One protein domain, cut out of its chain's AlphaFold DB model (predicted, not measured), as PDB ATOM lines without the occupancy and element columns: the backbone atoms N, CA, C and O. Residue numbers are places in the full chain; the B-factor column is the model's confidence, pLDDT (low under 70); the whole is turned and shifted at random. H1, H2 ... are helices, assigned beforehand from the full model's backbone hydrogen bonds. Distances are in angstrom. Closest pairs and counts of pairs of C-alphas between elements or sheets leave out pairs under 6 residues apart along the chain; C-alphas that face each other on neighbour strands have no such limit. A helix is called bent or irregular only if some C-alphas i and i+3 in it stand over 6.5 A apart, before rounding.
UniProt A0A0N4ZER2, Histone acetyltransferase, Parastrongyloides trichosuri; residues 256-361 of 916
ATOM      1  N   GLU A 256      -3.982 -31.394 -21.641       92.56
ATOM      2  CA  GLU A 256      -4.159 -30.189 -22.468       92.56
ATOM      3  C   GLU A 256      -4.501 -28.951 -21.616       92.56
ATOM      4  O   GLU A 256      -3.842 -27.913 -21.699       92.56
ATOM      5  N   GLN A 257      -5.476 -29.083 -20.712       92.81
ATOM      6  CA  GLN A 257      -5.889 -28.022 -19.790       92.81
ATOM      7  C   GLN A 257      -4.770 -27.685 -18.786       92.81
ATOM      8  O   GLN A 257      -4.636 -26.530 -18.378       92.81
ATOM      9  N   GLY A 258      -3.934 -28.669 -18.433       94.50
ATOM     10  CA  GLY A 258      -2.701 -28.479 -17.672       94.50
ATOM     11  C   GLY A 258      -1.680 -27.630 -18.430       94.50
ATOM     12  O   GLY A 258      -1.217 -26.625 -17.894       94.50
ATOM     13  N   LYS A 259      -1.385 -27.954 -19.696       95.00
ATOM     14  CA  LYS A 259      -0.469 -27.167 -20.536       95.00
ATOM     15  C   LYS A 259      -0.965 -25.730 -20.712       95.00
ATOM     16  O   LYS A 259      -0.193 -24.798 -20.508       95.00
ATOM     17  N   ILE A 260      -2.258 -25.530 -20.982       94.38
ATOM     18  CA  ILE A 260      -2.870 -24.191 -21.066       94.38
ATOM     19  C   ILE A 260      -2.704 -23.416 -19.744       94.38
ATOM     20  O   ILE A 260      -2.372 -22.228 -19.761       94.38
ATOM     21  N   LEU A 261      -2.900 -24.070 -18.593       94.88
ATOM     22  CA  LEU A 261      -2.725 -23.458 -17.272       94.88
ATOM     23  C   LEU A 261      -1.267 -23.047 -17.008       94.88
ATOM     24  O   LEU A 261      -1.027 -21.904 -16.606       94.88
ATOM     25  N   PHE A 262      -0.309 -23.948 -17.242       96.00
ATOM     26  CA  PHE A 262       1.114 -23.690 -17.010       96.00
ATOM     27  C   PHE A 262       1.670 -22.631 -17.965       96.00
ATOM     28  O   PHE A 262       2.228 -21.644 -17.494       96.00
ATOM     29  N   MET A 263       1.411 -22.735 -19.273       95.69
ATOM     30  CA  MET A 263       1.859 -21.737 -20.257       95.69
ATOM     31  C   MET A 263       1.299 -20.341 -19.952       95.69
ATOM     32  O   MET A 263       2.035 -19.354 -20.000       95.69
ATOM     33  N   LYS A 264       0.022 -20.238 -19.545       93.38
ATOM     34  CA  LYS A 264      -0.581 -18.969 -19.102       93.38
ATOM     35  C   LYS A 264       0.107 -18.398 -17.856       93.38
ATOM     36  O   LYS A 264       0.293 -17.185 -17.770       93.38
ATOM     37  N   TYR A 265       0.460 -19.246 -16.890       94.38
ATOM     38  CA  TYR A 265       1.152 -18.839 -15.666       94.38
ATOM     39  C   TYR A 265       2.602 -18.403 -15.948       94.38
ATOM     40  O   TYR A 265       2.997 -17.312 -15.536       94.38
ATOM     41  N   TRP A 266       3.370 -19.189 -16.708       95.44
ATOM     42  CA  TRP A 266       4.755 -18.878 -17.072       95.44
ATOM     43  C   TRP A 266       4.851 -17.587 -17.897       95.44
ATOM     44  O   TRP A 266       5.596 -16.684 -17.514       95.44
ATOM     45  N   LYS A 267       4.025 -17.424 -18.948       94.06
ATOM     46  CA  LYS A 267       3.936 -16.172 -19.730       94.06
ATOM     47  C   LYS A 267       3.628 -14.954 -18.845       94.06
ATOM     48  O   LYS A 267       4.200 -13.887 -19.054       94.06
ATOM     49  N   ALA A 268       2.768 -15.104 -17.833       93.00
ATOM     50  CA  ALA A 268       2.451 -14.027 -16.896       93.00
ATOM     51  C   ALA A 268       3.611 -13.683 -15.941       93.00
ATOM     52  O   ALA A 268       3.846 -12.503 -15.694       93.00
ATOM     53  N   LYS A 269       4.364 -14.674 -15.439       92.06
ATOM     54  CA  LYS A 269       5.557 -14.433 -14.603       92.06
ATOM     55  C   LYS A 269       6.710 -13.806 -15.395       92.06
ATOM     56  O   LYS A 269       7.349 -12.887 -14.889       92.06
ATOM     57  N   ILE A 270       6.920 -14.233 -16.643       91.62
ATOM     58  CA  ILE A 270       7.859 -13.593 -17.580       91.62
ATOM     59  C   ILE A 270       7.470 -12.119 -17.786       91.62
ATOM     60  O   ILE A 270       8.324 -11.242 -17.691       91.62
ATOM     61  N   ALA A 271       6.183 -11.829 -18.003       91.06
ATOM     62  CA  ALA A 271       5.699 -10.460 -18.168       91.06
ATOM     63  C   ALA A 271       5.843  -9.595 -16.903       91.06
ATOM     64  O   ALA A 271       6.230  -8.435 -17.020       91.06
ATOM     65  N   ASP A 272       5.577 -10.143 -15.711       89.69
ATOM     66  CA  ASP A 272       5.761  -9.440 -14.430       89.69
ATOM     67  C   ASP A 272       7.235  -9.067 -14.197       89.69
ATOM     68  O   ASP A 272       7.530  -7.924 -13.853       89.69
ATOM     69  N   TYR A 273       8.164  -9.991 -14.479       88.25
ATOM     70  CA  TYR A 273       9.605  -9.741 -14.380       88.25
ATOM     71  C   TYR A 273      10.090  -8.712 -15.413       88.25
ATOM     72  O   TYR A 273      10.664  -7.688 -15.050       88.25
ATOM     73  N   VAL A 274       9.821  -8.931 -16.706       86.06
ATOM     74  CA  VAL A 274      10.339  -8.058 -17.777       86.06
ATOM     75  C   VAL A 274       9.771  -6.637 -17.678       86.06
ATOM     76  O   VAL A 274      10.498  -5.672 -17.907       86.06
ATOM     77  N   LEU A 275       8.505  -6.465 -17.282       85.75
ATOM     78  CA  LEU A 275       7.946  -5.126 -17.060       85.75
ATOM     79  C   LEU A 275       8.479  -4.452 -15.788       85.75
ATOM     80  O   LEU A 275       8.509  -3.224 -15.739       85.75
ATOM     81  N   LYS A 276       8.917  -5.216 -14.780       83.31
ATOM     82  CA  LYS A 276       9.543  -4.676 -13.566       83.31
ATOM     83  C   LYS A 276      10.974  -4.197 -13.824       83.31
ATOM     84  O   LYS A 276      11.302  -3.089 -13.413       83.31
ATOM     85  N   GLU A 277      11.794  -4.986 -14.521       79.38
ATOM     86  CA  GLU A 277      13.213  -4.658 -14.733       79.38
ATOM     87  C   GLU A 277      13.449  -3.660 -15.884       79.38
ATOM     88  O   GLU A 277      14.281  -2.772 -15.738       79.38
ATOM     89  N   PHE A 278      12.708  -3.750 -17.001       74.19
ATOM     90  CA  PHE A 278      12.956  -2.935 -18.216       74.19
ATOM     91  C   PHE A 278      11.988  -1.763 -18.422       74.19
ATOM     92  O   PHE A 278      12.142  -0.982 -19.362       74.19
ATOM     93  N   TYR A 279      10.942  -1.680 -17.598       70.81
ATOM     94  CA  TYR A 279       9.902  -0.648 -17.685       70.81
ATOM     95  C   TYR A 279       9.431  -0.159 -16.299       70.81
ATOM     96  O   TYR A 279       8.440   0.568 -16.199       70.81
ATOM     97  N   GLY A 280      10.130  -0.549 -15.227       66.25
ATOM     98  CA  GLY A 280       9.931  -0.028 -13.876       66.25
ATOM     99  C   GLY A 280      10.715   1.269 -13.620       66.25
ATOM    100  O   GLY A 280      11.583   1.634 -14.413       66.25
ATOM    101  N   PRO A 281      10.466   1.956 -12.489       59.28
ATOM    102  CA  PRO A 281      11.111   3.236 -12.163       59.28
ATOM    103  C   PRO A 281      12.634   3.142 -11.957       59.28
ATOM    104  O   PRO A 281      13.312   4.160 -12.015       59.28
ATOM    105  N   ASN A 282      13.169   1.933 -11.752       59.97
ATOM    106  CA  ASN A 282      14.599   1.671 -11.561       59.97
ATOM    107  C   ASN A 282      15.264   1.068 -12.821       59.97
ATOM    108  O   ASN A 282      16.362   0.525 -12.728       59.97
ATOM    109  N   SER A 283      14.588   1.093 -13.978       61.19
ATOM    110  CA  SER A 283      15.058   0.448 -15.211       61.19
ATOM    111  C   SER A 283      16.360   1.060 -15.735       61.19
ATOM    112  O   SER A 283      16.430   2.259 -16.008       61.19
ATOM    113  N   THR A 284      17.378   0.229 -15.959       57.69
ATOM    114  CA  THR A 284      18.642   0.649 -16.575       57.69
ATOM    115  C   THR A 284      18.523   0.642 -18.101       57.69
ATOM    116  O   THR A 284      18.486  -0.404 -18.748       57.69
ATOM    117  N   ASN A 285      18.498   1.833 -18.708       54.91
ATOM    118  CA  ASN A 285      18.269   2.016 -20.151       54.91
ATOM    119  C   ASN A 285      19.334   1.378 -21.077       54.91
ATOM    120  O   ASN A 285      19.096   1.269 -22.278       54.91
ATOM    121  N   ASN A 286      20.481   0.946 -20.540       50.41
ATOM    122  CA  ASN A 286      21.692   0.600 -21.297       50.41
ATOM    123  C   ASN A 286      21.997  -0.911 -21.342       50.41
ATOM    124  O   ASN A 286      23.155  -1.307 -21.224       50.41
ATOM    125  N   SER A 287      20.992  -1.783 -21.481       54.62
ATOM    126  CA  SER A 287      21.256  -3.227 -21.587       54.62
ATOM    127  C   SER A 287      20.463  -3.927 -22.699       54.62
ATOM    128  O   SER A 287      19.263  -4.182 -22.596       54.62
ATOM    129  N   GLN A 288      21.168  -4.302 -23.776       54.06
ATOM    130  CA  GLN A 288      20.678  -5.268 -24.763       54.06
ATOM    131  C   GLN A 288      20.627  -6.676 -24.130       54.06
ATOM    132  O   GLN A 288      21.556  -7.483 -24.265       54.06
ATOM    133  N   LEU A 289      19.539  -6.998 -23.421       56.00
ATOM    134  CA  LEU A 289      19.263  -8.381 -23.029       56.00
ATOM    135  C   LEU A 289      18.560  -9.131 -24.161       56.00
ATOM    136  O   LEU A 289      17.345  -9.061 -24.341       56.00
ATOM    137  N   THR A 290      19.349  -9.927 -24.884       63.41
ATOM    138  CA  THR A 290      18.839 -11.041 -25.684       63.41
ATOM    139  C   THR A 290      18.029 -11.994 -24.801       63.41
ATOM    140  O   THR A 290      18.368 -12.229 -23.641       63.41
ATOM    141  N   LEU A 291      16.969 -12.594 -25.355       61.44
ATOM    142  CA  LEU A 291      16.042 -13.460 -24.604       61.44
ATOM    143  C   LEU A 291      16.754 -14.605 -23.854       61.44
ATOM    144  O   LEU A 291      16.339 -14.971 -22.757       61.44
ATOM    145  N   ARG A 292      17.877 -15.109 -24.388       64.06
ATOM    146  CA  ARG A 292      18.727 -16.133 -23.749       64.06
ATOM    147  C   ARG A 292      19.313 -15.667 -22.403       64.06
ATOM    148  O   ARG A 292      19.384 -16.467 -21.475       64.06
ATOM    149  N   LYS A 293      19.653 -14.376 -22.259       72.38
ATOM    150  CA  LYS A 293      20.145 -13.770 -21.003       72.38
ATOM    151  C   LYS A 293      19.044 -13.619 -19.940       72.38
ATOM    152  O   LYS A 293      19.368 -13.532 -18.762       72.38
ATOM    153  N   LEU A 294      17.762 -13.621 -20.322       78.19
ATOM    154  CA  LEU A 294      16.629 -13.490 -19.390       78.19
ATOM    155  C   LEU A 294      16.224 -14.809 -18.715       78.19
ATOM    156  O   LEU A 294      15.631 -14.778 -17.640       78.19
ATOM    157  N   ILE A 295      16.542 -15.964 -19.310       87.50
ATOM    158  CA  ILE A 295      16.079 -17.272 -18.813       87.50
ATOM    159  C   ILE A 295      16.604 -17.557 -17.399       87.50
ATOM    160  O   ILE A 295      15.828 -17.954 -16.533       87.50
ATOM    161  N   THR A 296      17.898 -17.334 -17.143       89.12
ATOM    162  CA  THR A 296      18.502 -17.611 -15.827       89.12
ATOM    163  C   THR A 296      17.951 -16.686 -14.725       89.12
ATOM    164  O   THR A 296      17.399 -17.229 -13.769       89.12
ATOM    165  N   PRO A 297      17.946 -15.340 -14.866       88.62
ATOM    166  CA  PRO A 297      17.376 -14.450 -13.849       88.62
ATOM    167  C   PRO A 297      15.873 -14.650 -13.603       88.62
ATOM    168  O   PRO A 297      15.414 -14.534 -12.466       88.62
ATOM    169  N   ILE A 298      15.086 -14.994 -14.634       89.62
ATOM    170  CA  ILE A 298      13.667 -15.339 -14.448       89.62
ATOM    171  C   ILE A 298      13.534 -16.675 -13.705       89.62
ATOM    172  O   ILE A 298      12.688 -16.783 -12.820       89.62
ATOM    173  N   SER A 299      14.360 -17.681 -14.009       92.06
ATOM    174  CA  SER A 299      14.362 -18.972 -13.304       92.06
ATOM    175  C   SER A 299      14.666 -18.787 -11.813       92.06
ATOM    176  O   SER A 299      13.880 -19.216 -10.970       92.06
ATOM    177  N   GLU A 300      15.709 -18.018 -11.490       89.00
ATOM    178  CA  GLU A 300      16.095 -17.637 -10.124       89.00
ATOM    179  C   GLU A 300      14.993 -16.843  -9.400       89.00
ATOM    180  O   GLU A 300      14.652 -17.139  -8.253       89.00
ATOM    181  N   TYR A 301      14.357 -15.881 -10.077       86.56
ATOM    182  CA  TYR A 301      13.263 -15.097  -9.495       86.56
ATOM    183  C   TYR A 301      11.971 -15.904  -9.266       86.56
ATOM    184  O   TYR A 301      11.203 -15.579  -8.358       86.56
ATOM    185  N   THR A 302      11.699 -16.941 -10.066       89.19
ATOM    186  CA  THR A 302      10.380 -17.608 -10.110       89.19
ATOM    187  C   THR A 302      10.343 -19.045  -9.589       89.19
ATOM    188  O   THR A 302       9.264 -19.499  -9.212       89.19
ATOM    189  N   GLY A 303      11.471 -19.759  -9.567       90.75
ATOM    190  CA  GLY A 303      11.518 -21.210  -9.344       90.75
ATOM    191  C   GLY A 303      11.092 -22.052 -10.560       90.75
ATOM    192  O   GLY A 303      10.993 -23.270 -10.450       90.75
ATOM    193  N   ILE A 304      10.820 -21.436 -11.720       94.06
ATOM    194  CA  ILE A 304      10.449 -22.156 -12.949       94.06
ATOM    195  C   ILE A 304      11.713 -22.694 -13.629       94.06
ATOM    196  O   ILE A 304      12.696 -21.964 -13.791       94.06
ATOM    197  N   ASN A 305      11.684 -23.954 -14.068       94.50
ATOM    198  CA  ASN A 305      12.776 -24.572 -14.813       94.50
ATOM    199  C   ASN A 305      13.130 -23.807 -16.112       94.50
ATOM    200  O   ASN A 305      12.257 -23.319 -16.833       94.50
ATOM    201  N   LYS A 306      14.427 -23.745 -16.446       93.88
ATOM    202  CA  LYS A 306      14.954 -23.021 -17.620       93.88
ATOM    203  C   LYS A 306      14.393 -23.537 -18.956       93.88
ATOM    204  O   LYS A 306      14.216 -22.745 -19.885       93.88
ATOM    205  N   ASN A 307      14.052 -24.823 -19.045       93.69
ATOM    206  CA  ASN A 307      13.489 -25.428 -20.256       93.69
ATOM    207  C   ASN A 307      12.018 -25.023 -20.455       93.69
ATOM    208  O   ASN A 307      11.641 -24.603 -21.548       93.69
ATOM    209  N   ASP A 308      11.217 -25.037 -19.387       95.00
ATOM    210  CA  ASP A 308       9.819 -24.582 -19.416       95.00
ATOM    211  C   ASP A 308       9.722 -23.071 -19.712       95.00
ATOM    212  O   ASP A 308       8.875 -22.632 -20.491       95.00
ATOM    213  N   LEU A 309      10.641 -22.262 -19.163       94.38
ATOM    214  CA  LEU A 309      10.775 -20.846 -19.533       94.38
ATOM    215  C   LEU A 309      11.135 -20.669 -21.013       94.38
ATOM    216  O   LEU A 309      10.626 -19.752 -21.656       94.38
ATOM    217  N   SER A 310      11.975 -21.543 -21.571       93.44
ATOM    218  CA  SER A 310      12.340 -21.505 -22.990       93.44
ATOM    219  C   SER A 310      11.149 -21.839 -23.897       93.44
ATOM    220  O   SER A 310      10.961 -21.174 -24.916       93.44
ATOM    221  N   GLU A 311      10.302 -22.803 -23.519       93.94
ATOM    222  CA  GLU A 311       9.038 -23.079 -24.217       93.94
ATOM    223  C   GLU A 311       8.072 -21.886 -24.114       93.94
ATOM    224  O   GLU A 311       7.558 -21.408 -25.129       93.94
ATOM    225  N   ALA A 312       7.887 -21.337 -22.909       94.62
ATOM    226  CA  ALA A 312       7.016 -20.187 -22.668       94.62
ATOM    227  C   ALA A 312       7.457 -18.921 -23.429       94.62
ATOM    228  O   ALA A 312       6.602 -18.166 -23.893       94.62
ATOM    229  N   ILE A 313       8.767 -18.696 -23.594       91.38
ATOM    230  CA  ILE A 313       9.322 -17.592 -24.393       91.38
ATOM    231  C   ILE A 313       9.102 -17.825 -25.894       91.38
ATOM    232  O   ILE A 313       8.700 -16.884 -26.579       91.38
ATOM    233  N   LYS A 314       9.304 -19.046 -26.415       91.56
ATOM    234  CA  LYS A 314       9.031 -19.377 -27.831       91.56
ATOM    235  C   LYS A 314       7.561 -19.116 -28.185       91.56
ATOM    236  O   LYS A 314       7.270 -18.288 -29.045       91.56
ATOM    237  N   ASP A 315       6.641 -19.709 -27.426       93.19
ATOM    238  CA  ASP A 315       5.191 -19.555 -27.618       93.19
ATOM    239  C   ASP A 315       4.706 -18.104 -27.387       93.19
ATOM    240  O   ASP A 315       3.687 -17.671 -27.924       93.19
ATOM    241  N   LEU A 316       5.429 -17.303 -26.595       90.31
ATOM    242  CA  LEU A 316       5.179 -15.863 -26.447       90.31
ATOM    243  C   LEU A 316       5.657 -15.060 -27.665       90.31
ATOM    244  O   LEU A 316       4.970 -14.130 -28.091       90.31
ATOM    245  N   CYS A 317       6.804 -15.412 -28.246       87.25
ATOM    246  CA  CYS A 317       7.288 -14.788 -29.477       87.25
ATOM    247  C   CYS A 317       6.335 -15.066 -30.645       87.25
ATOM    248  O   CYS A 317       6.057 -14.163 -31.436       87.25
ATOM    249  N   ASP A 318       5.772 -16.273 -30.720       90.00
ATOM    250  CA  ASP A 318       4.830 -16.638 -31.778       90.00
ATOM    251  C   ASP A 318       3.454 -15.973 -31.616       90.00
ATOM    252  O   ASP A 318       2.870 -15.558 -32.617       90.00
ATOM    253  N   ASP A 319       2.965 -15.742 -30.390       88.56
ATOM    254  CA  ASP A 319       1.813 -14.848 -30.148       88.56
ATOM    255  C   ASP A 319       2.058 -13.424 -30.688       88.56
ATOM    256  O   ASP A 319       1.172 -12.809 -31.287       88.56
ATOM    257  N   ILE A 320       3.268 -12.890 -30.489       86.31
ATOM    258  CA  ILE A 320       3.653 -11.529 -30.908       86.31
ATOM    259  C   ILE A 320       3.838 -11.444 -32.433       86.31
ATOM    260  O   ILE A 320       3.492 -10.425 -33.039       86.31
ATOM    261  N   ARG A 321       4.330 -12.517 -33.065       85.94
ATOM    262  CA  ARG A 321       4.414 -12.666 -34.528       85.94
ATOM    263  C   ARG A 321       3.026 -12.720 -35.173       85.94
ATOM    264  O   ARG A 321       2.799 -12.006 -36.145       85.94
ATOM    265  N   LYS A 322       2.089 -13.493 -34.604       85.75
ATOM    266  CA  LYS A 322       0.698 -13.628 -35.093       85.75
ATOM    267  C   LYS A 322      -0.094 -12.311 -35.047       85.75
ATOM    268  O   LYS A 322      -0.995 -12.118 -35.858       85.75
ATOM    269  N   LYS A 323       0.229 -11.391 -34.128       79.50
ATOM    270  CA  LYS A 323      -0.392 -10.053 -34.042       79.50
ATOM    271  C   LYS A 323       0.175  -9.086 -35.096       79.50
ATOM    272  O   LYS A 323       0.987  -8.207 -34.788       79.50
ATOM    273  N   SER A 324      -0.295  -9.221 -36.337       63.03
ATOM    274  CA  SER A 324      -0.011  -8.300 -37.446       63.03
ATOM    275  C   SER A 324      -0.573  -6.898 -37.172       63.03
ATOM    276  O   SER A 324      -1.769  -6.638 -37.252       63.03
ATOM    277  N   THR A 325       0.313  -5.965 -36.824       72.00
ATOM    278  CA  THR A 325      -0.000  -4.544 -36.617       72.00
ATOM    279  C   THR A 325       1.191  -3.695 -37.054       72.00
ATOM    280  O   THR A 325       2.335  -4.120 -36.907       72.00
ATOM    281  N   TYR A 326       0.938  -2.473 -37.533       75.12
ATOM    282  CA  TYR A 326       1.960  -1.506 -37.975       75.12
ATOM    283  C   TYR A 326       2.830  -0.926 -36.830       75.12
ATOM    284  O   TYR A 326       3.463   0.113 -36.982       75.12
ATOM    285  N   GLN A 327       2.848  -1.570 -35.660       79.12
ATOM    286  CA  GLN A 327       3.626  -1.154 -34.496       79.12
ATOM    287  C   GLN A 327       5.029  -1.776 -34.525       79.12
ATOM    288  O   GLN A 327       5.202  -2.959 -34.846       79.12
ATOM    289  N   SER A 328       6.037  -0.997 -34.115       82.88
ATOM    290  CA  SER A 328       7.409  -1.493 -33.970       82.88
ATOM    291  C   SER A 328       7.469  -2.681 -33.002       82.88
ATOM    292  O   SER A 328       6.656  -2.802 -32.080       82.88
ATOM    293  N   LEU A 329       8.435  -3.585 -33.204       80.12
ATOM    294  CA  LEU A 329       8.510  -4.839 -32.447       80.12
ATOM    295  C   LEU A 329       8.575  -4.601 -30.926       80.12
ATOM    296  O   LEU A 329       7.877  -5.281 -30.177       80.12
ATOM    297  N   ARG A 330       9.319  -3.580 -30.474       78.31
ATOM    298  CA  ARG A 330       9.394  -3.174 -29.058       78.31
ATOM    299  C   ARG A 330       8.025  -2.788 -28.485       78.31
ATOM    300  O   ARG A 330       7.687  -3.219 -27.385       78.31
ATOM    301  N   ILE A 331       7.223  -2.028 -29.236       81.06
ATOM    302  CA  ILE A 331       5.870  -1.621 -28.824       81.06
ATOM    303  C   ILE A 331       4.934  -2.838 -28.788       81.06
ATOM    304  O   ILE A 331       4.197  -3.004 -27.815       81.06
ATOM    305  N   ARG A 332       5.007  -3.738 -29.781       83.31
ATOM    306  CA  ARG A 332       4.221  -4.987 -29.796       83.31
ATOM    307  C   ARG A 332       4.547  -5.895 -28.607       83.31
ATOM    308  O   ARG A 332       3.623  -6.383 -27.960       83.31
ATOM    309  N   ILE A 333       5.832  -6.067 -28.279       83.88
ATOM    310  CA  ILE A 333       6.281  -6.804 -27.086       83.88
ATOM    311  C   ILE A 333       5.718  -6.148 -25.820       83.88
ATOM    312  O   ILE A 333       5.016  -6.809 -25.058       83.88
ATOM    313  N   PHE A 334       5.964  -4.851 -25.605       84.69
ATOM    314  CA  PHE A 334       5.510  -4.143 -24.402       84.69
ATOM    315  C   PHE A 334       3.988  -4.230 -24.211       84.69
ATOM    316  O   PHE A 334       3.519  -4.556 -23.118       84.69
ATOM    317  N   ASN A 335       3.215  -4.022 -25.281       87.00
ATOM    318  CA  ASN A 335       1.758  -4.131 -25.254       87.00
ATOM    319  C   ASN A 335       1.292  -5.563 -24.933       87.00
ATOM    320  O   ASN A 335       0.414  -5.726 -24.087       87.00
ATOM    321  N   GLN A 336       1.903  -6.599 -25.525       88.94
ATOM    322  CA  GLN A 336       1.584  -8.001 -25.218       88.94
ATOM    323  C   GLN A 336       1.895  -8.354 -23.757       88.94
ATOM    324  O   GLN A 336       1.055  -8.950 -23.083       88.94
ATOM    325  N   LEU A 337       3.070  -7.975 -23.244       90.25
ATOM    326  CA  LEU A 337       3.440  -8.219 -21.846       90.25
ATOM    327  C   LEU A 337       2.469  -7.505 -20.896       90.25
ATOM    328  O   LEU A 337       2.001  -8.101 -19.929       90.25
ATOM    329  N   LYS A 338       2.104  -6.252 -21.196       89.38
ATOM    330  CA  LYS A 338       1.162  -5.459 -20.393       89.38
ATOM    331  C   LYS A 338      -0.252  -6.047 -20.428       89.38
ATOM    332  O   LYS A 338      -0.924  -6.066 -19.400       89.38
ATOM    333  N   GLU A 339      -0.692  -6.578 -21.569       91.25
ATOM    334  CA  GLU A 339      -1.968  -7.290 -21.713       91.25
ATOM    335  C   GLU A 339      -1.990  -8.593 -20.895       91.25
ATOM    336  O   GLU A 339      -2.922  -8.819 -20.121       91.25
ATOM    337  N   LEU A 340      -0.953  -9.430 -21.021       91.06
ATOM    338  CA  LEU A 340      -0.800 -10.681 -20.268       91.06
ATOM    339  C   LEU A 340      -0.754 -10.428 -18.761       91.06
ATOM    340  O   LEU A 340      -1.459 -11.089 -17.995       91.06
ATOM    341  N   LEU A 341       0.037  -9.439 -18.342       88.94
ATOM    342  CA  LEU A 341       0.171  -9.083 -16.942       88.94
ATOM    343  C   LEU A 341      -1.133  -8.510 -16.388       88.94
ATOM    344  O   LEU A 341      -1.565  -8.940 -15.326       88.94
ATOM    345  N   ASN A 342      -1.828  -7.630 -17.114       88.69
ATOM    346  CA  ASN A 342      -3.149  -7.150 -16.701       88.69
ATOM    347  C   ASN A 342      -4.161  -8.301 -16.579       88.69
ATOM    348  O   ASN A 342      -4.859  -8.380 -15.572       88.69
ATOM    349  N   LYS A 343      -4.194  -9.244 -17.532       87.81
ATOM    350  CA  LYS A 343      -5.059 -10.440 -17.474       87.81
ATOM    351  C   LYS A 343      -4.746 -11.356 -16.283       87.81
ATOM    352  O   LYS A 343      -5.655 -11.995 -15.756       87.81
ATOM    353  N   TYR A 344      -3.489 -11.427 -15.845       85.56
ATOM    354  CA  TYR A 344      -3.092 -12.132 -14.623       85.56
ATOM    355  C   TYR A 344      -3.470 -11.337 -13.362       85.56
ATOM    356  O   TYR A 344      -4.088 -11.891 -12.453       85.56
ATOM    357  N   ARG A 345      -3.199 -10.025 -13.338       83.75
ATOM    358  CA  ARG A 345      -3.482  -9.119 -12.209       83.75
ATOM    359  C   ARG A 345      -4.978  -8.873 -11.964       83.75
ATOM    360  O   ARG A 345      -5.369  -8.588 -10.838       83.75
ATOM    361  N   GLN A 346      -5.816  -9.031 -12.988       81.19
ATOM    362  CA  GLN A 346      -7.283  -9.040 -12.895       81.19
ATOM    363  C   GLN A 346      -7.854 -10.399 -12.443       81.19
ATOM    364  O   GLN A 346      -9.052 -10.510 -12.184       81.19
ATOM    365  N   GLY A 347      -7.025 -11.445 -12.337       77.81
ATOM    366  CA  GLY A 347      -7.451 -12.750 -11.842       77.81
ATOM    367  C   GLY A 347      -7.952 -12.669 -10.398       77.81
ATOM    368  O   GLY A 347      -7.331 -12.027  -9.557       77.81
ATOM    369  N   TYR A 348      -9.053 -13.361 -10.083       75.56
ATOM    370  CA  TYR A 348      -9.754 -13.256  -8.789       75.56
ATOM    371  C   TYR A 348      -8.851 -13.427  -7.550       75.56
ATOM    372  O   TYR A 348      -9.129 -12.827  -6.509       75.56
ATOM    373  N   PHE A 349      -7.783 -14.221  -7.669       75.88
ATOM    374  CA  PHE A 349      -6.813 -14.517  -6.611       75.88
ATOM    375  C   PHE A 349      -5.532 -13.683  -6.634       75.88
ATOM    376  O   PHE A 349      -4.742 -13.802  -5.698       75.88
ATOM    377  N   TYR A 350      -5.303 -12.850  -7.653       69.81
ATOM    378  CA  TYR A 350      -4.103 -12.025  -7.668       69.81
ATOM    379  C   TYR A 350      -4.103 -11.071  -6.471       69.81
ATOM    380  O   TYR A 350      -5.089 -10.391  -6.178       69.81
ATOM    381  N   CYS A 351      -2.972 -11.027  -5.778       58.59
ATOM    382  CA  CYS A 351      -2.745 -10.133  -4.663       58.59
ATOM    383  C   CYS A 351      -1.358  -9.506  -4.822       58.59
ATOM    384  O   CYS A 351      -0.379 -10.249  -4.793       58.59
ATOM    385  N   PRO A 352      -1.242  -8.170  -4.940       50.25
ATOM    386  CA  PRO A 352       0.051  -7.535  -5.161       50.25
ATOM    387  C   PRO A 352       1.085  -7.805  -4.058       50.25
ATOM    388  O   PRO A 352       2.255  -7.954  -4.376       50.25
ATOM    389  N   ASN A 353       0.677  -7.815  -2.774       46.66
ATOM    390  CA  ASN A 353       1.634  -7.733  -1.652       46.66
ATOM    391  C   ASN A 353       1.182  -8.281  -0.267       46.66
ATOM    392  O   ASN A 353       1.930  -8.136   0.697       46.66
ATOM    393  N   LYS A 354      -0.006  -8.897  -0.082       42.81
ATOM    394  CA  LYS A 354      -0.506  -9.215   1.289       42.81
ATOM    395  C   LYS A 354      -0.134 -10.589   1.883       42.81
ATOM    396  O   LYS A 354      -0.295 -10.760   3.090       42.81
ATOM    397  N   HIS A 355       0.285 -11.589   1.101       47.16
ATOM    398  CA  HIS A 355       0.269 -12.990   1.580       47.16
ATOM    399  C   HIS A 355       1.580 -13.554   2.145       47.16
ATOM    400  O   HIS A 355       1.538 -14.582   2.817       47.16
ATOM    401  N   ILE A 356       2.718 -12.893   1.929       43.22
ATOM    402  CA  ILE A 356       4.037 -13.418   2.328       43.22
ATOM    403  C   ILE A 356       4.378 -13.071   3.795       43.22
ATOM    404  O   ILE A 356       4.930 -13.888   4.528       43.22
ATOM    405  N   THR A 357       3.996 -11.882   4.264       38.56
ATOM    406  CA  THR A 357       4.684 -11.188   5.372       38.56
ATOM    407  C   THR A 357       4.271 -11.548   6.806       38.56
ATOM    408  O   THR A 357       4.896 -11.054   7.738       38.56
ATOM    409  N   ASN A 358       3.231 -12.364   7.038       38.25
ATOM    410  CA  ASN A 358       2.586 -12.432   8.368       38.25
ATOM    411  C   ASN A 358       2.277 -13.831   8.943       38.25
ATOM    412  O   ASN A 358       1.501 -13.944   9.896       38.25
ATOM    413  N   ARG A 359       2.873 -14.920   8.424       41.09
ATOM    414  CA  ARG A 359       2.814 -16.215   9.147       41.09
ATOM    415  C   ARG A 359       3.964 -17.184   8.896       41.09
ATOM    416  O   ARG A 359       4.534 -17.670   9.869       41.09
ATOM    417  N   PHE A 360       4.325 -17.440   7.637       46.09
ATOM    418  CA  PHE A 360       5.341 -18.447   7.299       46.09
ATOM    419  C   PHE A 360       6.707 -18.135   7.917       46.09
ATOM    420  O   PHE A 360       7.259 -18.981   8.618       46.09
ATOM    421  N   GLU A 361       7.197 -16.898   7.790       41.47
ATOM    422  CA  GLU A 361       8.448 -16.492   8.443       41.47
ATOM    423  C   GLU A 361       8.438 -16.696   9.967       41.47
ATOM    424  O   GLU A 361       9.473 -16.999  10.551       41.47
TER     425      GLU A 361
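This is residues 256 to 361 of the 916 residues of the protein "Histone acetyltransferase" of Parastrongyloides trichosuri (UniProt A0A0N4ZER2). One long helix, H1, runs through a U-shaped wrap of three helices, H2, H3 and H4, which follow one another round it and cross it at large angles. The first turns of H1, residues 256 to 261, stick out at one end, and a tail without a named helix, residues 346 to 361, reaches away from the body after H4. The printed part has 106 residues with four named helices in the order H1, H2, H3, H4 and no named strand; its class is all helix. It is compact, with a radius of gyration of the C-alphas of 14.7 A, and spans 48 by 39 by 27 A, the tail adding to the length.

H1 covers residues 256 to 279 and is 33.1 A long, from C-alpha 256 at (-4.159, -30.189, -22.468) to C-alpha 279 at (9.902, -0.648, -17.685). H2 follows at residues 291 to 302, 16.1 A long; it is irregular, but only just, with C-alphas 293 and 296 at 6.7 A. H3 covers residues 306 to 322 and is 24.4 A long. H4 covers residues 329 to 345, 23.9 A, and ends with C-alpha 345 at (-3.482, -9.119, -12.209).

H1 touches the other three helices, each with a part of its length. With residues 269 to 273 it only just touches H2, with 3 pairs of C-alphas within 8 A; the closest are Ile 270 and Ile 298, 6.8 A, and the lines are about perpendicular at 78 degrees. With residues 263 to 267 it touches H3, closest C-alphas Lys 267 and Ala 312 at 5.9 A, about perpendicular at 84 degrees. With residues 267 to 275 it touches H4, closest C-alphas Ala 271 and Leu 337 at 4.9 A, at a steep tilt of 63 degrees, opposite ways. H2 and H3 touch, closest C-alphas Ser 299 and Lys 306 at 5.9 A, at a steep tilt of 56 degrees, opposite ways. H3 and H4 only just touch, with 3 pairs within 8 A, closest C-alphas Ile 320 and Ile 333 at 6.6 A, at a steep tilt of 65 degrees, opposite ways. H2 and H4 are apart. The helix packing is mostly crossed, with no touching pair at a shallow tilt. In H1, H3 and H4 every O i to N i+4 pair is within hydrogen-bond range; in H2, 5 of 8 are.

The C-alphas of Tyr 326 and Arg 359, the two farthest apart, are 49.4 A from each other. The printed part has no cut. The link from H1 to H2, 11 residues, is long, that from H2 to H3 is tight, and that from H3 to H4 is short. Mean pLDDT of the printed part is 79.3; it is under 70 at residues 280 to 292, residue 324 and residues 350 to 361.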